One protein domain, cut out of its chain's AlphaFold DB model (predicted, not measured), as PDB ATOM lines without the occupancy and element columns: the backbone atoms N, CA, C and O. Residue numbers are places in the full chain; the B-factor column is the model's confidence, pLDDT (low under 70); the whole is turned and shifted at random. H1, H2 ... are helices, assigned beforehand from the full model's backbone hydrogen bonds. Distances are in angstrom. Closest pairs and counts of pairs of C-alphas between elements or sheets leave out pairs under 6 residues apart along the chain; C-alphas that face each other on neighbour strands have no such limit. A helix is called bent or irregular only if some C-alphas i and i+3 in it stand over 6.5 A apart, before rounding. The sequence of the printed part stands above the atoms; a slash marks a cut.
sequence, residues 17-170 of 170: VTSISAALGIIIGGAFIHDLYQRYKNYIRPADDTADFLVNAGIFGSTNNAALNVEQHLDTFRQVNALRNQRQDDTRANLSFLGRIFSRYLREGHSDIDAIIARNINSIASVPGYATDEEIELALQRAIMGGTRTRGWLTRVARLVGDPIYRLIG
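What this domain is: This is residues 17 to 170 of the 170 residues of an uncharacterized protein of Chryseobacterium flavum (UniProt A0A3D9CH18). A long helix, H1, makes the long axis of a rod; its first residues, 17 to 27, stick out free at one end, while its second arm, H1b, lies side by side with H2 and H5 in a loose three-helix bundle. H4 crosses H5, H6 crosses H1a about perpendicular, and the short H3 folds back from the end of H2 beside H1a. The 154 printed residues hold six named helices, H1 to H6 in chain order, and no named strand: all helix. The whole is loose, with a radius of gyration of the C-alphas of 19.2 A and spans of 69 by 31 by 22 A.

Where its parts are: H1, residues 17 to 56, was assigned as one helix by its hydrogen bonds but is bent: C-alphas 42 and 45 are 6.8 A apart. Its arms are H1a, residues 17 to 42, 36.7 A long from C-alpha 17 at (51.915, -82.789, -7.636), and H1b, residues 45 to 56, 16.5 A. H2, residues 66 to 94, measures 41.2 A from C-alpha 66 at (71.120, -81.419, 57.498). H3 is residues 97 to 105, H4 residues 113 to 124, and H5 residues 133 to 148, 22.2 A. H6, residues 153 to 169, measures 24.2 A and ends with C-alpha 169 at (70.674, -97.998, 15.835). It has a kink of 35 degrees near residue 161.

How they stand to each other: H1 is the hub, touching four other helices. H1a touches H6 with residues 33 to 41 alone, about perpendicular at 90 degrees; their closest C-alphas, of Tyr 37 and Gly 162, are 4.3 A apart. H1a touches H3 at a steep tilt of 58 degrees, closest at the C-alphas of Asp 35 and Gly 99, 5.7 A. H1b touches H5, opposite ways at a shallow tilt of 30 degrees, closest at the C-alphas of Ala 51 and Thr 148, 5.3 A. H2 touches H5, the same way at 16 degrees, a shallow tilt, closest at the C-alphas of Phe 77 and Ile 144, 5.2 A. H2 and H3 form a helical hairpin but only just touch, with 3 pairs of C-alphas within 8 A, closest at Arg 92 and Arg 100, 6.2 A. H4 touches H5 at a steep tilt of 56 degrees, closest at the C-alphas of Asn 120 and Ala 139, 5.0 A. H4 and H6 are apart. Every O i to N i+4 pair is within hydrogen-bond range in H1a, H1b, H3, H4 and H5, against 23 of 25 in H2 and 11 of 13 in H6.

The domain as a whole: The C-alphas of Val 17 and Asn 64, the two farthest apart, are 71.2 A apart. The printed part has no cut and no long link. Mean pLDDT of the printed part is 71.6; residues 17 to 31, 58 to 68 and 98 to 111 are among those under 70.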
ATOM      1  N   VAL A  17      52.215 -83.521  -8.895       40.59
ATOM      2  CA  VAL A  17      51.915 -82.789  -7.636       40.59
ATOM      3  C   VAL A  17      51.678 -83.720  -6.429       40.59
ATOM      4  O   VAL A  17      52.009 -83.385  -5.288       40.59
ATOM      5  N   THR A  18      51.180 -84.933  -6.669       41.38
ATOM      6  CA  THR A  18      50.934 -85.962  -5.650       41.38
ATOM      7  C   THR A  18      52.224 -86.500  -5.014       41.38
ATOM      8  O   THR A  18      52.263 -86.710  -3.801       41.38
ATOM      9  N   SER A  19      53.305 -86.674  -5.782       42.47
ATOM     10  CA  SER A  19      54.592 -87.155  -5.261       42.47
ATOM     11  C   SER A  19      55.385 -86.054  -4.557       42.47
ATOM     12  O   SER A  19      56.064 -86.345  -3.577       42.47
ATOM     13  N   ILE A  20      55.213 -84.787  -4.949       39.25
ATOM     14  CA  ILE A  20      55.753 -83.630  -4.211       39.25
ATOM     15  C   ILE A  20      55.081 -83.507  -2.837       39.25
ATOM     16  O   ILE A  20      55.756 -83.285  -1.836       39.25
ATOM     17  N   SER A  21      53.766 -83.720  -2.761       36.25
ATOM     18  CA  SER A  21      53.000 -83.683  -1.505       36.25
ATOM     19  C   SER A  21      53.387 -84.824  -0.557       36.25
ATOM     20  O   SER A  21      53.590 -84.600   0.635       36.25
ATOM     21  N   ALA A  22      53.543 -86.043  -1.085       37.59
ATOM     22  CA  ALA A  22      54.003 -87.197  -0.313       37.59
ATOM     23  C   ALA A  22      55.469 -87.046   0.123       37.59
ATOM     24  O   ALA A  22      55.791 -87.328   1.274       37.59
ATOM     25  N   ALA A  23      56.342 -86.532  -0.748       37.72
ATOM     26  CA  ALA A  23      57.726 -86.224  -0.406       37.72
ATOM     27  C   ALA A  23      57.807 -85.129   0.664       37.72
ATOM     28  O   ALA A  23      58.544 -85.293   1.626       37.72
ATOM     29  N   LEU A  24      57.007 -84.063   0.574       38.19
ATOM     30  CA  LEU A  24      56.913 -83.037   1.617       38.19
ATOM     31  C   LEU A  24      56.358 -83.606   2.931       38.19
ATOM     32  O   LEU A  24      56.889 -83.290   3.989       38.19
ATOM     33  N   GLY A  25      55.358 -84.492   2.885       40.12
ATOM     34  CA  GLY A  25      54.838 -85.195   4.062       40.12
ATOM     35  C   GLY A  25      55.872 -86.115   4.721       40.12
ATOM     36  O   GLY A  25      55.990 -86.125   5.945       40.12
ATOM     37  N   ILE A  26      56.678 -86.825   3.926       52.19
ATOM     38  CA  ILE A  26      57.789 -87.666   4.395       52.19
ATOM     39  C   ILE A  26      58.955 -86.811   4.902       52.19
ATOM     40  O   ILE A  26      59.575 -87.167   5.896       52.19
ATOM     41  N   ILE A  27      59.249 -85.671   4.276       50.59
ATOM     42  CA  ILE A  27      60.310 -84.750   4.706       50.59
ATOM     43  C   ILE A  27      59.916 -84.066   6.020       50.59
ATOM     44  O   ILE A  27      60.731 -84.004   6.935       50.59
ATOM     45  N   ILE A  28      58.671 -83.603   6.157       52.91
ATOM     46  CA  ILE A  28      58.165 -82.976   7.386       52.91
ATOM     47  C   ILE A  28      58.011 -84.026   8.496       52.91
ATOM     48  O   ILE A  28      58.450 -83.792   9.620       52.91
ATOM     49  N   GLY A  29      57.461 -85.204   8.185       62.75
ATOM     50  CA  GLY A  29      57.340 -86.316   9.131       62.75
ATOM     51  C   GLY A  29      58.696 -86.890   9.546       62.75
ATOM     52  O   GLY A  29      58.929 -87.140  10.724       62.75
ATOM     53  N   GLY A  30      59.625 -87.028   8.604       68.69
ATOM     54  CA  GLY A  30      60.988 -87.503   8.828       68.69
ATOM     55  C   GLY A  30      61.835 -86.509   9.618       68.69
ATOM     56  O   GLY A  30      62.521 -86.917  10.549       68.69
ATOM     57  N   ALA A  31      61.735 -85.208   9.327       69.88
ATOM     58  CA  ALA A  31      62.372 -84.163  10.130       69.88
ATOM     59  C   ALA A  31      61.806 -84.134  11.556       69.88
ATOM     60  O   ALA A  31      62.566 -84.034  12.515       69.88
ATOM     61  N   PHE A  32      60.491 -84.302  11.710       73.06
ATOM     62  CA  PHE A  32      59.852 -84.387  13.020       73.06
ATOM     63  C   PHE A  32      60.312 -85.621  13.815       73.06
ATOM     64  O   PHE A  32      60.681 -85.492  14.981       73.06
ATOM     65  N   ILE A  33      60.367 -86.802  13.191       76.44
ATOM     66  CA  ILE A  33      60.875 -88.037  13.817       76.44
ATOM     67  C   ILE A  33      62.361 -87.901  14.168       76.44
ATOM     68  O   ILE A  33      62.756 -88.247  15.280       76.44
ATOM     69  N   HIS A  34      63.171 -87.354  13.258       82.38
ATOM     70  CA  HIS A  34      64.580 -87.060  13.504       82.38
ATOM     71  C   HIS A  34      64.746 -86.145  14.722       82.38
ATOM     72  O   HIS A  34      65.533 -86.439  15.615       82.38
ATOM     73  N   ASP A  35      63.967 -85.069  14.808       79.94
ATOM     74  CA  ASP A  35      64.054 -84.111  15.907       79.94
ATOM     75  C   ASP A  35      63.624 -84.710  17.246       79.94
ATOM     76  O   ASP A  35      64.254 -84.451  18.272       79.94
ATOM     77  N   LEU A  36      62.584 -85.548  17.249       79.56
ATOM     78  CA  LEU A  36      62.179 -86.310  18.430       79.56
ATOM     79  C   LEU A  36      63.264 -87.299  18.863       79.56
ATOM     80  O   LEU A  36      63.547 -87.405  20.057       79.56
ATOM     81  N   TYR A  37      63.904 -87.976  17.910       81.88
ATOM     82  CA  TYR A  37      65.012 -88.882  18.186       81.88
ATOM     83  C   TYR A  37      66.228 -88.145  18.762       81.88
ATOM     84  O   TYR A  37      66.759 -88.568  19.785       81.88
ATOM     85  N   GLN A  38      66.633 -87.010  18.184       83.50
ATOM     86  CA  GLN A  38      67.756 -86.216  18.699       83.50
ATOM     87  C   GLN A  38      67.484 -85.698  20.117       83.50
ATOM     88  O   GLN A  38      68.366 -85.738  20.972       83.50
ATOM     89  N   ARG A  39      66.243 -85.278  20.404       81.75
ATOM     90  CA  ARG A  39      65.809 -84.914  21.765       81.75
ATOM     91  C   ARG A  39      65.874 -86.099  22.718       81.75
ATOM     92  O   ARG A  39      66.318 -85.945  23.853       81.75
ATOM     93  N   TYR A  40      65.438 -87.274  22.270       82.31
ATOM     94  CA  TYR A  40      65.520 -88.481  23.079       82.31
ATOM     95  C   TYR A  40      66.971 -88.831  23.418       82.31
ATOM     96  O   TYR A  40      67.324 -88.916  24.593       82.31
ATOM     97  N   LYS A  41      67.812 -88.948  22.388       85.31
ATOM     98  CA  LYS A  41      69.208 -89.368  22.487       85.31
ATOM     99  C   LYS A  41      70.066 -88.403  23.305       85.31
ATOM    100  O   LYS A  41      70.801 -88.845  24.178       85.31
ATOM    101  N   ASN A  42      69.996 -87.106  23.016       83.00
ATOM    102  CA  ASN A  42      70.969 -86.144  23.542       83.00
ATOM    103  C   ASN A  42      70.504 -85.486  24.847       83.00
ATOM    104  O   ASN A  42      71.330 -85.054  25.649       83.00
ATOM    105  N   TYR A  43      69.189 -85.422  25.089       82.88
ATOM    106  CA  TYR A  43      68.636 -84.750  26.264       82.88
ATOM    107  C   TYR A  43      67.939 -85.702  27.227       82.88
ATOM    108  O   TYR A  43      68.287 -85.729  28.403       82.88
ATOM    109  N   ILE A  44      66.966 -86.484  26.755       84.69
ATOM    110  CA  ILE A  44      66.064 -87.243  27.634       84.69
ATOM    111  C   ILE A  44      66.755 -88.461  28.241       84.69
ATOM    112  O   ILE A  44      66.681 -88.646  29.452       84.69
ATOM    113  N   ARG A  45      67.429 -89.276  27.424       86.44
ATOM    114  CA  ARG A  45      68.078 -90.502  27.891       86.44
ATOM    115  C   ARG A  45      69.198 -90.211  28.906       86.44
ATOM    116  O   ARG A  45      69.102 -90.729  30.016       86.44
ATOM    117  N   PRO A  46      70.157 -89.303  28.633       85.00
ATOM    118  CA  PRO A  46      71.182 -88.945  29.612       85.00
ATOM    119  C   PRO A  46      70.602 -88.308  30.883       85.00
ATOM    120  O   PRO A  46      71.145 -88.484  31.973       85.00
ATOM    121  N   ALA A  47      69.509 -87.547  30.763       82.50
ATOM    122  CA  ALA A  47      68.787 -86.975  31.898       82.50
ATOM    123  C   ALA A  47      68.180 -88.047  32.813       82.50
ATOM    124  O   ALA A  47      68.347 -87.970  34.030       82.50
ATOM    125  N   ASP A  48      67.529 -89.053  32.229       82.94
ATOM    126  CA  ASP A  48      66.969 -90.182  32.971       82.94
ATOM    127  C   ASP A  48      68.086 -90.998  33.652       82.94
ATOM    128  O   ASP A  48      68.003 -91.226  34.857       82.94
ATOM    129  N   ASP A  49      69.186 -91.300  32.948       85.19
ATOM    130  CA  ASP A  49      70.340 -92.018  33.519       85.19
ATOM    131  C   ASP A  49      70.992 -91.240  34.688       85.19
ATOM    132  O   ASP A  49      71.388 -91.821  35.698       85.19
ATOM    133  N   THR A  50      71.061 -89.903  34.594       82.69
ATOM    134  CA  THR A  50      71.569 -89.048  35.688       82.69
ATOM    135  C   THR A  50      70.647 -89.093  36.902       82.69
ATOM    136  O   THR A  50      71.118 -89.162  38.034       82.69
ATOM    137  N   ALA A  51      69.330 -89.036  36.681       80.75
ATOM    138  CA  ALA A  51      68.358 -89.122  37.764       80.75
ATOM    139  C   ALA A  51      68.455 -90.478  38.476       80.75
ATOM    140  O   ALA A  51      68.497 -90.513  39.704       80.75
ATOM    141  N   ASP A  52      68.553 -91.569  37.718       82.69
ATOM    142  CA  ASP A  52      68.666 -92.916  38.275       82.69
ATOM    143  C   ASP A  52      69.998 -93.104  39.026       82.69
ATOM    144  O   ASP A  52      70.006 -93.668  40.120       82.69
ATOM    145  N   PHE A  53      71.114 -92.555  38.522       84.12
ATOM    146  CA  PHE A  53      72.390 -92.533  39.250       84.12
ATOM    147  C   PHE A  53      72.273 -91.819  40.601       84.12
ATOM    148  O   PHE A  53      72.683 -92.371  41.617       84.12
ATOM    149  N   LEU A  54      71.686 -90.619  40.635       78.69
ATOM    150  CA  LEU A  54      71.546 -89.835  41.868       78.69
ATOM    151  C   LEU A  54      70.630 -90.522  42.888       78.69
ATOM    152  O   LEU A  54      70.890 -90.460  44.088       78.69
ATOM    153  N   VAL A  55      69.584 -91.205  42.409       79.94
ATOM    154  CA  VAL A  55      68.709 -92.024  43.257       79.94
ATOM    155  C   VAL A  55      69.475 -93.196  43.860       79.94
ATOM    156  O   VAL A  55      69.418 -93.403  45.071       79.94
ATOM    157  N   ASN A  56      70.242 -93.918  43.046       79.25
ATOM    158  CA  ASN A  56      71.020 -95.071  43.498       79.25
ATOM    159  C   ASN A  56      72.208 -94.683  44.393       79.25
ATOM    160  O   ASN A  56      72.587 -95.452  45.270       79.25
ATOM    161  N   ALA A  57      72.779 -93.491  44.204       73.62
ATOM    162  CA  ALA A  57      73.876 -92.962  45.013       73.62
ATOM    163  C   ALA A  57      73.442 -92.510  46.420       73.62
ATOM    164  O   ALA A  57      74.277 -92.063  47.200       73.62
ATOM    165  N   GLY A  58      72.151 -92.609  46.763       68.62
ATOM    166  CA  GLY A  58      71.661 -92.278  48.101       68.62
ATOM    167  C   GLY A  58      71.578 -90.779  48.392       68.62
ATOM    168  O   GLY A  58      71.375 -90.409  49.543       68.62
ATOM    169  N   ILE A  59      71.651 -89.917  47.366       68.19
ATOM    170  CA  ILE A  59      71.521 -88.450  47.508       68.19
ATOM    171  C   ILE A  59      70.147 -88.046  48.087       68.19
ATOM    172  O   ILE A  59      69.966 -86.925  48.538       68.19
ATOM    173  N   PHE A  60      69.173 -88.958  48.130       64.62
ATOM    174  CA  PHE A  60      67.834 -88.711  48.680       64.62
ATOM    175  C   PHE A  60      67.543 -89.491  49.977       64.62
ATOM    176  O   PHE A  60      66.381 -89.714  50.313       64.62
ATOM    177  N   GLY A  61      68.577 -89.958  50.685       58.16
ATOM    178  CA  GLY A  61      68.437 -90.629  51.981       58.16
ATOM    179  C   GLY A  61      68.410 -89.646  53.157       58.16
ATOM    180  O   GLY A  61      69.191 -88.700  53.192       58.16
ATOM    181  N   SER A  62      67.546 -89.893  54.150       52.44
ATOM    182  CA  SER A  62      67.577 -89.180  55.436       52.44
ATOM    183  C   SER A  62      68.919 -89.443  56.122       52.44
ATOM    184  O   SER A  62      69.254 -90.593  56.410       52.44
ATOM    185  N   THR A  63      69.707 -88.395  56.347       55.16
ATOM    186  CA  THR A  63      71.005 -88.499  57.021       55.16
ATOM    187  C   THR A  63      71.077 -87.534  58.201       55.16
ATOM    188  O   THR A  63      70.382 -86.526  58.255       55.16
ATOM    189  N   ASN A  64      71.895 -87.887  59.193       55.50
ATOM    190  CA  ASN A  64      71.867 -87.321  60.547       55.50
ATOM    191  C   ASN A  64      72.401 -85.872  60.670       55.50
ATOM    192  O   ASN A  64      72.644 -85.433  61.793       55.50
ATOM    193  N   ASN A  65      72.649 -85.141  59.571       62.62
ATOM    194  CA  ASN A  65      73.270 -83.811  59.632       62.62
ATOM    195  C   ASN A  65      72.880 -82.890  58.451       62.62
ATOM    196  O   ASN A  65      73.618 -82.766  57.475       62.62
ATOM    197  N   ALA A  66      71.729 -82.220  58.567       60.69
ATOM    198  CA  ALA A  66      71.120 -81.419  57.498       60.69
ATOM    199  C   ALA A  66      72.029 -80.292  56.959       60.69
ATOM    200  O   ALA A  66      72.121 -80.097  55.750       60.69
ATOM    201  N   ALA A  67      72.776 -79.588  57.818       60.66
ATOM    202  CA  ALA A  67      73.596 -78.443  57.398       60.66
ATOM    203  C   ALA A  67      74.760 -78.822  56.455       60.66
ATOM    204  O   ALA A  67      74.996 -78.141  55.458       60.66
ATOM    205  N   LEU A  68      75.460 -79.933  56.723       64.31
ATOM    206  CA  LEU A  68      76.511 -80.455  55.830       64.31
ATOM    207  C   LEU A  68      75.928 -80.986  54.510       64.31
ATOM    208  O   LEU A  68      76.589 -80.933  53.472       64.31
ATOM    209  N   ASN A  69      74.682 -81.457  54.531       72.12
ATOM    210  CA  ASN A  69      73.997 -81.956  53.344       72.12
ATOM    211  C   ASN A  69      73.518 -80.831  52.432       72.12
ATOM    212  O   ASN A  69      73.568 -80.976  51.214       72.12
ATOM    213  N   VAL A  70      73.072 -79.702  52.992       73.62
ATOM    214  CA  VAL A  70      72.598 -78.553  52.206       73.62
ATOM    215  C   VAL A  70      73.686 -78.064  51.249       73.62
ATOM    216  O   VAL A  70      73.403 -77.869  50.068       73.62
ATOM    217  N   GLU A  71      74.935 -77.937  51.705       76.12
ATOM    218  CA  GLU A  71      76.055 -77.515  50.853       76.12
ATOM    219  C   GLU A  71      76.350 -78.539  49.742       76.12
ATOM    220  O   GLU A  71      76.434 -78.183  48.563       76.12
ATOM    221  N   GLN A  72      76.393 -79.833  50.080       77.81
ATOM    222  CA  GLN A  72      76.603 -80.910  49.103       77.81
ATOM    223  C   GLN A  72      75.466 -81.007  48.072       77.81
ATOM    224  O   GLN A  72      75.707 -81.220  46.877       77.81
ATOM    225  N   HIS A  73      74.216 -80.830  48.502       75.81
ATOM    226  CA  HIS A  73      73.056 -80.806  47.618       75.81
ATOM    227  C   HIS A  73      73.041 -79.560  46.736       75.81
ATOM    228  O   HIS A  73      72.684 -79.663  45.562       75.81
ATOM    229  N   LEU A  74      73.468 -78.405  47.246       80.31
ATOM    230  CA  LEU A  74      73.599 -77.184  46.456       80.31
ATOM    231  C   LEU A  74      74.626 -77.365  45.328       80.31
ATOM    232  O   LEU A  74      74.342 -77.039  44.173       80.31
ATOM    233  N   ASP A  75      75.789 -77.940  45.631       83.69
ATOM    234  CA  ASP A  75      76.819 -78.211  44.627       83.69
ATOM    235  C   ASP A  75      76.380 -79.272  43.618       83.69
ATOM    236  O   ASP A  75      76.548 -79.090  42.408       83.69
ATOM    237  N   THR A  76      75.728 -80.337  44.085       82.44
ATOM    238  CA  THR A  76      75.109 -81.338  43.204       82.44
ATOM    239  C   THR A  76      74.085 -80.683  42.279       82.44
ATOM    240  O   THR A  76      74.068 -80.941  41.074       82.44
ATOM    241  N   PHE A  77      73.247 -79.793  42.811       81.38
ATOM    242  CA  PHE A  77      72.240 -79.081  42.037       81.38
ATOM    243  C   PHE A  77      72.861 -78.177  40.968       81.38
ATOM    244  O   PHE A  77      72.418 -78.200  39.816       81.38
ATOM    245  N   ARG A  78      73.920 -77.434  41.308       82.19
ATOM    246  CA  ARG A  78      74.673 -76.606  40.352       82.19
ATOM    247  C   ARG A  78      75.238 -77.442  39.206       82.19
ATOM    248  O   ARG A  78      75.035 -77.089  38.043       82.19
ATOM    249  N   GLN A  79      75.881 -78.567  39.518       83.00
ATOM    250  CA  GLN A  79      76.446 -79.475  38.515       83.00
ATOM    251  C   GLN A  79      75.360 -80.065  37.607       83.00
ATOM    252  O   GLN A  79      75.479 -80.029  36.382       83.00
ATOM    253  N   VAL A  80      74.263 -80.544  38.197       82.44
ATOM    254  CA  VAL A  80      73.102 -81.068  37.468       82.44
ATOM    255  C   VAL A  80      72.527 -80.025  36.517       82.44
ATOM    256  O   VAL A  80      72.216 -80.345  35.367       82.44
ATOM    257  N   ASN A  81      72.366 -78.783  36.974       80.62
ATOM    258  CA  ASN A  81      71.747 -77.746  36.160       80.62
ATOM    259  C   ASN A  81      72.671 -77.292  35.017       80.62
ATOM    260  O   ASN A  81      72.211 -77.112  33.889       80.62
ATOM    261  N   ALA A  82      73.981 -77.193  35.263       81.81
ATOM    262  CA  ALA A  82      74.966 -76.936  34.214       81.81
ATOM    263  C   ALA A  82      74.941 -78.034  33.136       81.81
ATOM    264  O   ALA A  82      74.838 -77.743  31.942       81.81
ATOM    265  N   LEU A  83      74.932 -79.300  33.558       82.44
ATOM    266  CA  LEU A  83      74.872 -80.453  32.664       82.44
ATOM    267  C   LEU A  83      73.563 -80.494  31.860       82.44
ATOM    268  O   LEU A  83      73.557 -80.821  30.674       82.44
ATOM    269  N   ARG A  84      72.439 -80.132  32.487       80.69
ATOM    270  CA  ARG A  84      71.142 -79.995  31.814       80.69
ATOM    271  C   ARG A  84      71.195 -78.935  30.713       80.69
ATOM    272  O   ARG A  84      70.723 -79.212  29.611       80.69
ATOM    273  N   ASN A  85      71.752 -77.758  30.999       79.25
ATOM    274  CA  ASN A  85      71.881 -76.672  30.024       79.25
ATOM    275  C   ASN A  85      72.761 -77.096  28.841       79.25
ATOM    276  O   ASN A  85      72.342 -76.956  27.694       79.25
ATOM    277  N   GLN A  86      73.907 -77.726  29.112       81.94
ATOM    278  CA  GLN A  86      74.787 -78.257  28.070       81.94
ATOM    279  C   GLN A  86      74.058 -79.251  27.152       81.94
ATOM    280  O   GLN A  86      74.096 -79.114  25.933       81.94
ATOM    281  N   ARG A  87      73.306 -80.206  27.715       80.31
ATOM    282  CA  ARG A  87      72.529 -81.181  26.922       80.31
ATOM    283  C   ARG A  87      71.436 -80.531  26.075       80.31
ATOM    284  O   ARG A  87      71.125 -81.015  24.983       80.31
ATOM    285  N   GLN A  88      70.810 -79.466  26.577       78.56
ATOM    286  CA  GLN A  88      69.841 -78.694  25.796       78.56
ATOM    287  C   GLN A  88      70.521 -78.008  24.610       78.56
ATOM    288  O   GLN A  88      69.992 -78.065  23.499       78.56
ATOM    289  N   ASP A  89      71.697 -77.424  24.818       79.88
ATOM    290  CA  ASP A  89      72.472 -76.786  23.755       79.88
ATOM    291  C   ASP A  89      72.935 -77.810  22.705       79.88
ATOM    292  O   ASP A  89      72.696 -77.611  21.509       79.88
ATOM    293  N   ASP A  90      73.449 -78.965  23.140       79.19
ATOM    294  CA  ASP A  90      73.832 -80.084  22.268       79.19
ATOM    295  C   ASP A  90      72.643 -80.606  21.455       79.19
ATOM    296  O   ASP A  90      72.741 -80.870  20.253       79.19
ATOM    297  N   THR A  91      71.475 -80.723  22.086       81.06
ATOM    298  CA  THR A  91      70.253 -81.121  21.386       81.06
ATOM    299  C   THR A  91      69.905 -80.102  20.315       81.06
ATOM    300  O   THR A  91      69.692 -80.482  19.167       81.06
ATOM    301  N   ARG A  92      69.896 -78.805  20.648       77.81
ATOM    302  CA  ARG A  92      69.557 -77.724  19.709       77.81
ATOM    303  C   ARG A  92      70.509 -77.657  18.519       77.81
ATOM    304  O   ARG A  92      70.043 -77.352  17.418       77.81
ATOM    305  N   ALA A  93      71.790 -77.960  18.715       78.50
ATOM    306  CA  ALA A  93      72.771 -78.044  17.636       78.50
ATOM    307  C   ALA A  93      72.448 -79.175  16.640       78.50
ATOM    308  O   ALA A  93      72.631 -79.003  15.434       78.50
ATOM    309  N   ASN A  94      71.899 -80.289  17.132       78.25
ATOM    310  CA  ASN A  94      71.589 -81.483  16.343       78.25
ATOM    311  C   ASN A  94      70.154 -81.530  15.787       78.25
ATOM    312  O   ASN A  94      69.805 -82.472  15.079       78.25
ATOM    313  N   LEU A  95      69.309 -80.533  16.068       78.81
ATOM    314  CA  LEU A  95      67.959 -80.447  15.502       78.81
ATOM    315  C   LEU A  95      67.973 -80.028  14.023       78.81
ATOM    316  O   LEU A  95      68.798 -79.214  13.578       78.81
ATOM    317  N   SER A  96      66.976 -80.511  13.281       79.62
ATOM    318  CA  SER A  96      66.623 -80.018  11.952       79.62
ATOM    319  C   SER A  96      66.253 -78.530  11.999       79.62
ATOM    320  O   SER A  96      66.013 -77.947  13.061       79.62
ATOM    321  N   PHE A  97      66.178 -77.890  10.830       72.19
ATOM    322  CA  PHE A  97      65.759 -76.490  10.729       72.19
ATOM    323  C   PHE A  97      64.389 -76.241  11.389       72.19
ATOM    324  O   PHE A  97      64.244 -75.294  12.163       72.19
ATOM    325  N   LEU A  98      63.414 -77.128  11.155       66.44
ATOM    326  CA  LEU A  98      62.084 -77.039  11.763       66.44
ATOM    327  C   LEU A  98      62.153 -77.254  13.281       66.44
ATOM    328  O   LEU A  98      61.582 -76.473  14.041       66.44
ATOM    329  N   GLY A  99      62.928 -78.235  13.743       67.94
ATOM    330  CA  GLY A  99      63.140 -78.497  15.166       67.94
ATOM    331  C   GLY A  99      63.760 -77.326  15.918       67.94
ATOM    332  O   GLY A  99      63.355 -77.048  17.049       67.94
ATOM    333  N   ARG A 100      64.698 -76.598  15.297       69.44
ATOM    334  CA  ARG A 100      65.297 -75.378  15.869       69.44
ATOM    335  C   ARG A 100      64.308 -74.220  15.967       69.44
ATOM    336  O   ARG A 100      64.409 -73.422  16.896       69.44
ATOM    337  N   ILE A 101      63.361 -74.114  15.036       67.75
ATOM    338  CA  ILE A 101      62.278 -73.128  15.120       67.75
ATOM    339  C   ILE A 101      61.353 -73.494  16.284       67.75
ATOM    340  O   ILE A 101      61.126 -72.667  17.165       67.75
ATOM    341  N   PHE A 102      60.897 -74.748  16.361       64.69
ATOM    342  CA  PHE A 102      60.026 -75.199  17.449       64.69
ATOM    343  C   PHE A 102      60.695 -75.130  18.829       64.69
ATOM    344  O   PHE A 102      60.034 -74.755  19.794       64.69
ATOM    345  N   SER A 103      62.001 -75.409  18.950       65.81
ATOM    346  CA  SER A 103      62.713 -75.293  20.237       65.81
ATOM    347  C   SER A 103      62.743 -73.860  20.768       65.81
ATOM    348  O   SER A 103      62.615 -73.653  21.974       65.81
ATOM    349  N   ARG A 104      62.824 -72.858  19.879       62.81
ATOM    350  CA  ARG A 104      62.701 -71.442  20.261       62.81
ATOM    351  C   ARG A 104      61.309 -71.119  20.810       62.81
ATOM    352  O   ARG A 104      61.215 -70.395  21.796       62.81
ATOM    353  N   TYR A 105      60.248 -71.675  20.223       54.72
ATOM    354  CA  TYR A 105      58.872 -71.477  20.703       54.72
ATOM    355  C   TYR A 105      58.584 -72.187  22.029       54.72
ATOM    356  O   TYR A 105      57.829 -71.675  22.851       54.72
ATOM    357  N   LEU A 106      59.210 -73.340  22.265       56.41
ATOM    358  CA  LEU A 106      58.999 -74.149  23.468       56.41
ATOM    359  C   LEU A 106      59.698 -73.607  24.724       56.41
ATOM    360  O   LEU A 106      59.545 -74.200  25.789       56.41
ATOM    361  N   ARG A 107      60.435 -72.487  24.626       52.75
ATOM    362  CA  ARG A 107      61.201 -71.895  25.739       52.75
ATOM    363  C   ARG A 107      62.059 -72.936  26.472       52.75
ATOM    364  O   ARG A 107      62.118 -72.958  27.699       52.75
ATOM    365  N   GLU A 108      62.763 -73.782  25.722       58.50
ATOM    366  CA  GLU A 108      63.876 -74.574  26.262       58.50
ATOM    367  C   GLU A 108      65.058 -73.621  26.512       58.50
ATOM    368  O   GLU A 108      65.963 -73.491  25.689       58.50
ATOM    369  N   GLY A 109      64.954 -72.837  27.586       53.62
ATOM    370  CA  GLY A 109      65.944 -71.853  28.008       53.62
ATOM    371  C   GLY A 109      66.718 -72.314  29.237       53.62
ATOM    372  O   GLY A 109      66.202 -73.085  30.055       53.62
ATOM    373  N   HIS A 110      67.940 -71.793  29.370       61.69
ATOM    374  CA  HIS A 110      68.749 -71.951  30.575       61.69
ATOM    375  C   HIS A 110      67.937 -71.498  31.783       61.69
ATOM    376  O   HIS A 110      67.350 -70.415  31.793       61.69
ATOM    377  N   SER A 111      67.839 -72.379  32.771       66.62
ATOM    378  CA  SER A 111      67.039 -72.114  33.960       66.62
ATOM    379  C   SER A 111      67.918 -71.499  35.038       66.62
ATOM    380  O   SER A 111      68.953 -72.070  35.385       66.62
ATOM    381  N   ASP A 112      67.490 -70.355  35.565       70.88
ATOM    382  CA  ASP A 112      68.168 -69.689  36.671       70.88
ATOM    383  C   ASP A 112      68.081 -70.555  37.939       70.88
ATOM    384  O   ASP A 112      66.991 -70.924  38.393       70.88
ATOM    385  N   ILE A 113      69.255 -70.915  38.456       68.06
ATOM    386  CA  ILE A 113      69.452 -71.803  39.605       68.06
ATOM    387  C   ILE A 113      68.743 -71.203  40.820       68.06
ATOM    388  O   ILE A 113      67.969 -71.891  41.490       68.06
ATOM    389  N   ASP A 114      68.937 -69.903  41.041       66.94
ATOM    390  CA  ASP A 114      68.460 -69.200  42.228       66.94
ATOM    391  C   ASP A 114      66.932 -69.086  42.206       66.94
ATOM    392  O   ASP A 114      66.256 -69.328  43.209       66.94
ATOM    393  N   ALA A 115      66.355 -68.848  41.024       73.62
ATOM    394  CA  ALA A 115      64.907 -68.826  40.837       73.62
ATOM    395  C   ALA A 115      64.253 -70.204  41.051       73.62
ATOM    396  O   ALA A 115      63.105 -70.284  41.510       73.62
ATOM    397  N   ILE A 116      64.943 -71.299  40.710       73.69
ATOM    398  CA  ILE A 116      64.448 -72.661  40.962       73.69
ATOM    399  C   ILE A 116      64.492 -72.975  42.459       73.69
ATOM    400  O   ILE A 116      63.510 -73.502  42.988       73.69
ATOM    401  N   ILE A 117      65.590 -72.649  43.142       69.25
ATOM    402  CA  ILE A 117      65.742 -72.885  44.583       69.25
ATOM    403  C   ILE A 117      64.684 -72.092  45.349       69.25
ATOM    404  O   ILE A 117      63.893 -72.685  46.079       69.25
ATOM    405  N   ALA A 118      64.585 -70.783  45.106       70.06
ATOM    406  CA  ALA A 118      63.627 -69.913  45.782       70.06
ATOM    407  C   ALA A 118      62.177 -70.390  45.598       70.06
ATOM    408  O   ALA A 118      61.386 -70.392  46.540       70.06
ATOM    409  N   ARG A 119      61.817 -70.860  44.395       80.00
ATOM    410  CA  ARG A 119      60.485 -71.423  44.129       80.00
ATOM    411  C   ARG A 119      60.218 -72.696  44.929       80.00
ATOM    412  O   ARG A 119      59.111 -72.860  45.433       80.00
ATOM    413  N   ASN A 120      61.194 -73.600  45.011       73.75
ATOM    414  CA  ASN A 120      61.025 -74.849  45.750       73.75
ATOM    415  C   ASN A 120      60.975 -74.599  47.261       73.75
ATOM    416  O   ASN A 120      60.089 -75.153  47.909       73.75
ATOM    417  N   ILE A 121      61.820 -73.709  47.792       73.00
ATOM    418  CA  ILE A 121      61.778 -73.287  49.200       73.00
ATOM    419  C   ILE A 121      60.405 -72.694  49.521       73.00
ATOM    420  O   ILE A 121      59.722 -73.197  50.402       73.00
ATOM    421  N   ASN A 122      59.923 -71.725  48.736       74.88
ATOM    422  CA  ASN A 122      58.606 -71.113  48.956       74.88
ATOM    423  C   ASN A 122      57.430 -72.100  48.842       74.88
ATOM    424  O   ASN A 122      56.345 -71.812  49.335       74.88
ATOM    425  N   SER A 123      57.610 -73.242  48.169       76.81
ATOM    426  CA  SER A 123      56.567 -74.270  48.049       76.81
ATOM    427  C   SER A 123      56.515 -75.253  49.222       76.81
ATOM    428  O   SER A 123      55.572 -76.041  49.302       76.81
ATOM    429  N   ILE A 124      57.540 -75.258  50.079       69.12
ATOM    430  CA  ILE A 124      57.694 -76.206  51.195       69.12
ATOM    431  C   ILE A 124      57.750 -75.481  52.537       69.12
ATOM    432  O   ILE A 124      57.284 -76.038  53.524       69.12
ATOM    433  N   ALA A 125      58.283 -74.257  52.561       71.38
ATOM    434  CA  ALA A 125      58.416 -73.450  53.758       71.38
ATOM    435  C   ALA A 125      57.061 -73.277  54.444       71.38
ATOM    436  O   ALA A 125      56.090 -72.788  53.858       71.38
ATOM    437  N   SER A 126      57.020 -73.676  55.710       64.81
ATOM    438  CA  SER A 126      55.871 -73.492  56.591       64.81
ATOM    439  C   SER A 126      55.597 -72.013  56.895       64.81
ATOM    440  O   SER A 126      54.442 -71.632  57.104       64.81
ATOM    441  N   VAL A 127      56.632 -71.161  56.853       68.81
ATOM    442  CA  VAL A 127      56.541 -69.707  57.045       68.81
ATOM    443  C   VAL A 127      57.146 -68.965  55.841       68.81
ATOM    444  O   VAL A 127      58.301 -69.194  55.487       68.81
ATOM    445  N   PRO A 128      56.421 -68.025  55.207       59.94
ATOM    446  CA  PRO A 128      56.980 -67.218  54.125       59.94
ATOM    447  C   PRO A 128      58.198 -66.406  54.594       59.94
ATOM    448  O   PRO A 128      58.089 -65.580  55.496       59.94
ATOM    449  N   GLY A 129      59.353 -66.619  53.958       61.03
ATOM    450  CA  GLY A 129      60.588 -65.878  54.243       61.03
ATOM    451  C   GLY A 129      61.489 -66.476  55.330       61.03
ATOM    452  O   GLY A 129      62.552 -65.913  55.582       61.03
ATOM    453  N   TYR A 130      61.117 -67.609  55.935       66.75
ATOM    454  CA  TYR A 130      61.970 -68.355  56.863       66.75
ATOM    455  C   TYR A 130      61.858 -69.853  56.564       66.75
ATOM    456  O   TYR A 130      60.753 -70.385  56.560       66.75
ATOM    457  N   ALA A 131      62.981 -70.517  56.288       71.94
ATOM    458  CA  ALA A 131      63.024 -71.951  56.011       71.94
ATOM    459  C   ALA A 131      64.036 -72.627  56.939       71.94
ATOM    460  O   ALA A 131      65.133 -72.095  57.119       71.94
ATOM    461  N   THR A 132      63.669 -73.766  57.531       79.94
ATOM    462  CA  THR A 132      64.613 -74.574  58.321       79.94
ATOM    463  C   THR A 132      65.606 -75.299  57.410       79.94
ATOM    464  O   THR A 132      65.353 -75.462  56.213       79.94
ATOM    465  N   ASP A 133      66.728 -75.765  57.960       77.12
ATOM    466  CA  ASP A 133      67.731 -76.515  57.191       77.12
ATOM    467  C   ASP A 133      67.129 -77.779  56.553       77.12
ATOM    468  O   ASP A 133      67.442 -78.097  55.406       77.12
ATOM    469  N   GLU A 134      66.186 -78.449  57.228       76.56
ATOM    470  CA  GLU A 134      65.469 -79.602  56.671       76.56
ATOM    471  C   GLU A 134      64.533 -79.212  55.514       76.56
ATOM    472  O   GLU A 134      64.427 -79.930  54.516       76.56
ATOM    473  N   GLU A 135      63.846 -78.070  55.613       77.50
ATOM    474  CA  GLU A 135      62.995 -77.555  54.532       77.50
ATOM    475  C   GLU A 135      63.837 -77.157  53.307       77.50
ATOM    476  O   GLU A 135      63.427 -77.402  52.167       77.50
ATOM    477  N   ILE A 136      65.029 -76.591  53.528       78.69
ATOM    478  CA  ILE A 136      65.997 -76.253  52.475       78.69
ATOM    479  C   ILE A 136      66.551 -77.525  51.828       78.69
ATOM    480  O   ILE A 136      66.585 -77.616  50.600       78.69
ATOM    481  N   GLU A 137      66.932 -78.528  52.620       76.56
ATOM    482  CA  GLU A 137      67.395 -79.828  52.131       76.56
ATOM    483  C   GLU A 137      66.334 -80.493  51.241       76.56
ATOM    484  O   GLU A 137      66.611 -80.867  50.097       76.56
ATOM    485  N   LEU A 138      65.079 -80.542  51.698       77.69
ATOM    486  CA  LEU A 138      63.956 -81.067  50.917       77.69
ATOM    487  C   LEU A 138      63.696 -80.253  49.640       77.69
ATOM    488  O   LEU A 138      63.398 -80.825  48.581       77.69
ATOM    489  N   ALA A 139      63.810 -78.926  49.705       78.62
ATOM    490  CA  ALA A 139      63.668 -78.055  48.542       78.62
ATOM    491  C   ALA A 139      64.764 -78.313  47.502       78.62
ATOM    492  O   ALA A 139      64.462 -78.402  46.308       78.62
ATOM    493  N   LEU A 140      66.011 -78.488  47.944       78.88
ATOM    494  CA  LEU A 140      67.144 -78.811  47.082       78.88
ATOM    495  C   LEU A 140      66.994 -80.197  46.461       78.88
ATOM    496  O   LEU A 140      67.166 -80.334  45.253       78.88
ATOM    497  N   GLN A 141      66.572 -81.208  47.218       79.44
ATOM    498  CA  GLN A 141      66.299 -82.540  46.669       79.44
ATOM    499  C   GLN A 141      65.216 -82.500  45.577       79.44
ATOM    500  O   GLN A 141      65.385 -83.082  44.498       79.44
ATOM    501  N   ARG A 142      64.121 -81.755  45.795       77.50
ATOM    502  CA  ARG A 142      63.088 -81.546  44.763       77.50
ATOM    503  C   ARG A 142      63.621 -80.778  43.556       77.50
ATOM    504  O   ARG A 142      63.290 -81.138  42.423       77.50
ATOM    505  N   ALA A 143      64.444 -79.756  43.780       78.94
ATOM    506  CA  ALA A 143      65.071 -78.976  42.720       78.94
ATOM    507  C   ALA A 143      66.014 -79.840  41.868       78.94
ATOM    508  O   ALA A 143      65.895 -79.825  40.644       78.94
ATOM    509  N   ILE A 144      66.860 -80.665  42.495       78.94
ATOM    510  CA  ILE A 144      67.724 -81.651  41.831       78.94
ATOM    511  C   ILE A 144      66.872 -82.587  40.977       78.94
ATOM    512  O   ILE A 144      67.119 -82.700  39.781       78.94
ATOM    513  N   MET A 145      65.807 -83.177  41.524       75.12
ATOM    514  CA  MET A 145      64.932 -84.083  40.767       75.12
ATOM    515  C   MET A 145      64.183 -83.409  39.607       75.12
ATOM    516  O   MET A 145      63.949 -84.028  38.565       75.12
ATOM    517  N   GLY A 146      63.786 -82.145  39.768       73.25
ATOM    518  CA  GLY A 146      63.190 -81.340  38.698       73.25
ATOM    519  C   GLY A 146      64.208 -80.896  37.638       73.25
ATOM    520  O   GLY A 146      63.853 -80.720  36.468       73.25
ATOM    521  N   GLY A 147      65.470 -80.737  38.043       69.75
ATOM    522  CA  GLY A 147      66.618 -80.414  37.203       69.75
ATOM    523  C   GLY A 147      67.097 -81.605  36.374       69.75
ATOM    524  O   GLY A 147      67.384 -81.438  35.189       69.75
ATOM    525  N   THR A 148      67.105 -82.802  36.958       74.19
ATOM    526  CA  THR A 148      67.604 -84.031  36.330       74.19
ATOM    527  C   THR A 148      66.595 -84.654  35.385       74.19
ATOM    528  O   THR A 148      66.951 -84.955  34.255       74.19
ATOM    529  N   ARG A 149      65.335 -84.842  35.800       75.81
ATOM    530  CA  ARG A 149      64.374 -85.633  35.022       75.81
ATOM    531  C   ARG A 149      63.563 -84.764  34.071       75.81
ATOM    532  O   ARG A 149      62.856 -83.844  34.484       75.81
ATOM    533  N   THR A 150      63.589 -85.107  32.787       74.06
ATOM    534  CA  THR A 150      62.792 -84.402  31.775       74.06
ATOM    535  C   THR A 150      61.317 -84.796  31.869       74.06
ATOM    536  O   THR A 150      60.958 -85.970  32.042       74.06
ATOM    537  N   ARG A 151      60.432 -83.796  31.788       70.19
ATOM    538  CA  ARG A 151      58.976 -83.941  31.921       70.19
ATOM    539  C   ARG A 151      58.270 -83.058  30.894       70.19
ATOM    540  O   ARG A 151      58.774 -82.003  30.530       70.19
ATOM    541  N   GLY A 152      57.077 -83.478  30.476       72.31
ATOM    542  CA  GLY A 152      56.232 -82.737  29.538       72.31
ATOM    543  C   GLY A 152      55.719 -83.607  28.395       72.31
ATOM    544  O   GLY A 152      56.164 -84.741  28.206       72.31
ATOM    545  N   TRP A 153      54.761 -83.076  27.634       70.94
ATOM    546  CA  TRP A 153      54.180 -83.779  26.487       70.94
ATOM    547  C   TRP A 153      55.236 -84.094  25.418       70.94
ATOM    548  O   TRP A 153      55.349 -85.247  25.010       70.94
ATOM    549  N   LEU A 154      56.078 -83.122  25.052       73.38
ATOM    550  CA  LEU A 154      57.133 -83.326  24.053       73.38
ATOM    551  C   LEU A 154      58.126 -84.413  24.476       73.38
ATOM    552  O   LEU A 154      58.489 -85.257  23.666       73.38
ATOM    553  N   THR A 155      58.513 -84.442  25.753       78.19
ATOM    554  CA  THR A 155      59.349 -85.511  26.309       78.19
ATOM    555  C   THR A 155      58.682 -86.876  26.168       78.19
ATOM    556  O   THR A 155      59.342 -87.834  25.782       78.19
ATOM    557  N   ARG A 156      57.377 -86.993  26.454       75.56
ATOM    558  CA  ARG A 156      56.650 -88.268  26.306       75.56
ATOM    559  C   ARG A 156      56.638 -88.742  24.856       75.56
ATOM    560  O   ARG A 156      56.921 -89.908  24.607       75.56
ATOM    561  N   VAL A 157      56.356 -87.841  23.919       73.62
ATOM    562  CA  VAL A 157      56.356 -88.157  22.484       73.62
ATOM    563  C   VAL A 157      57.761 -88.538  22.014       73.62
ATOM    564  O   VAL A 157      57.926 -89.530  21.310       73.62
ATOM    565  N   ALA A 158      58.789 -87.818  22.463       79.44
ATOM    566  CA  ALA A 158      60.175 -88.137  22.151       79.44
ATOM    567  C   ALA A 158      60.617 -89.485  22.744       79.44
ATOM    568  O   ALA A 158      61.331 -90.210  22.068       79.44
ATOM    569  N   ARG A 159      60.155 -89.881  23.941       81.69
ATOM    570  CA  ARG A 159      60.382 -91.242  24.467       81.69
ATOM    571  C   ARG A 159      59.688 -92.304  23.611       81.69
ATOM    572  O   ARG A 159      60.321 -93.285  23.250       81.69
ATOM    573  N   LEU A 160      58.420 -92.088  23.257       77.50
ATOM    574  CA  LEU A 160      57.628 -93.029  22.455       77.50
ATOM    575  C   LEU A 160      58.271 -93.310  21.087       77.50
ATOM    576  O   LEU A 160      58.302 -94.451  20.641       77.50
ATOM    577  N   VAL A 161      58.768 -92.264  20.425       78.00
ATOM    578  CA  VAL A 161      59.359 -92.362  19.083       78.00
ATOM    579  C   VAL A 161      60.848 -92.700  19.146       78.00
ATOM    580  O   VAL A 161      61.330 -93.533  18.385       78.00
ATOM    581  N   GLY A 162      61.588 -92.055  20.044       75.94
ATOM    582  CA  GLY A 162      63.042 -92.124  20.107       75.94
ATOM    583  C   GLY A 162      63.590 -93.381  20.776       75.94
ATOM    584  O   GLY A 162      64.633 -93.851  20.333       75.94
ATOM    585  N   ASP A 163      62.915 -93.953  21.782       77.31
ATOM    586  CA  ASP A 163      63.409 -95.152  22.483       77.31
ATOM    587  C   ASP A 163      63.505 -96.385  21.568       77.31
ATOM    588  O   ASP A 163      64.579 -96.986  21.505       77.31
ATOM    589  N   PRO A 164      62.473 -96.739  20.774       76.31
ATOM    590  CA  PRO A 164      62.583 -97.852  19.832       76.31
ATOM    591  C   PRO A 164      63.690 -97.640  18.796       76.31
ATOM    592  O   PRO A 164      64.432 -98.569  18.497       76.31
ATOM    593  N   ILE A 165      63.831 -96.414  18.277       75.31
ATOM    594  CA  ILE A 165      64.875 -96.073  17.303       75.31
ATOM    595  C   ILE A 165      66.256 -96.232  17.948       75.31
ATOM    596  O   ILE A 165      67.108 -96.921  17.402       75.31
ATOM    597  N   TYR A 166      66.467 -95.661  19.135       78.25
ATOM    598  CA  TYR A 166      67.739 -95.741  19.850       78.25
ATOM    599  C   TYR A 166      68.162 -97.185  20.131       78.25
ATOM    600  O   TYR A 166      69.324 -97.511  19.961       78.25
ATOM    601  N   ARG A 167      67.234 -98.083  20.471       74.69
ATOM    602  CA  ARG A 167      67.554 -99.510  20.669       74.69
ATOM    603  C   ARG A 167      67.952-100.249  19.387       74.69
ATOM    604  O   ARG A 167      68.560-101.309  19.477       74.69
ATOM    605  N   LEU A 168      67.563 -99.742  18.217       70.31
ATOM    606  CA  LEU A 168      67.835-100.372  16.921       70.31
ATOM    607  C   LEU A 168      69.146 -99.897  16.287       70.31
ATOM    608  O   LEU A 168      69.766-100.660  15.551       70.31
ATOM    609  N   ILE A 169      69.531 -98.637  16.513       77.75
ATOM    610  CA  ILE A 169      70.674 -97.998  15.835       77.75
ATOM    611  C   ILE A 169      71.707 -97.372  16.783       77.75
ATOM    612  O   ILE A 169      72.691 -96.809  16.302       77.75
ATOM    613  N   GLY A 170      71.442 -97.374  18.091       57.41
ATOM    614  CA  GLY A 170      72.263 -96.752  19.132       57.41
ATOM    615  C   GLY A 170      73.231 -97.711  19.796       57.41
ATOM    616  O   GLY A 170      72.899 -98.910  19.917       57.41
TER     617      GLY A 170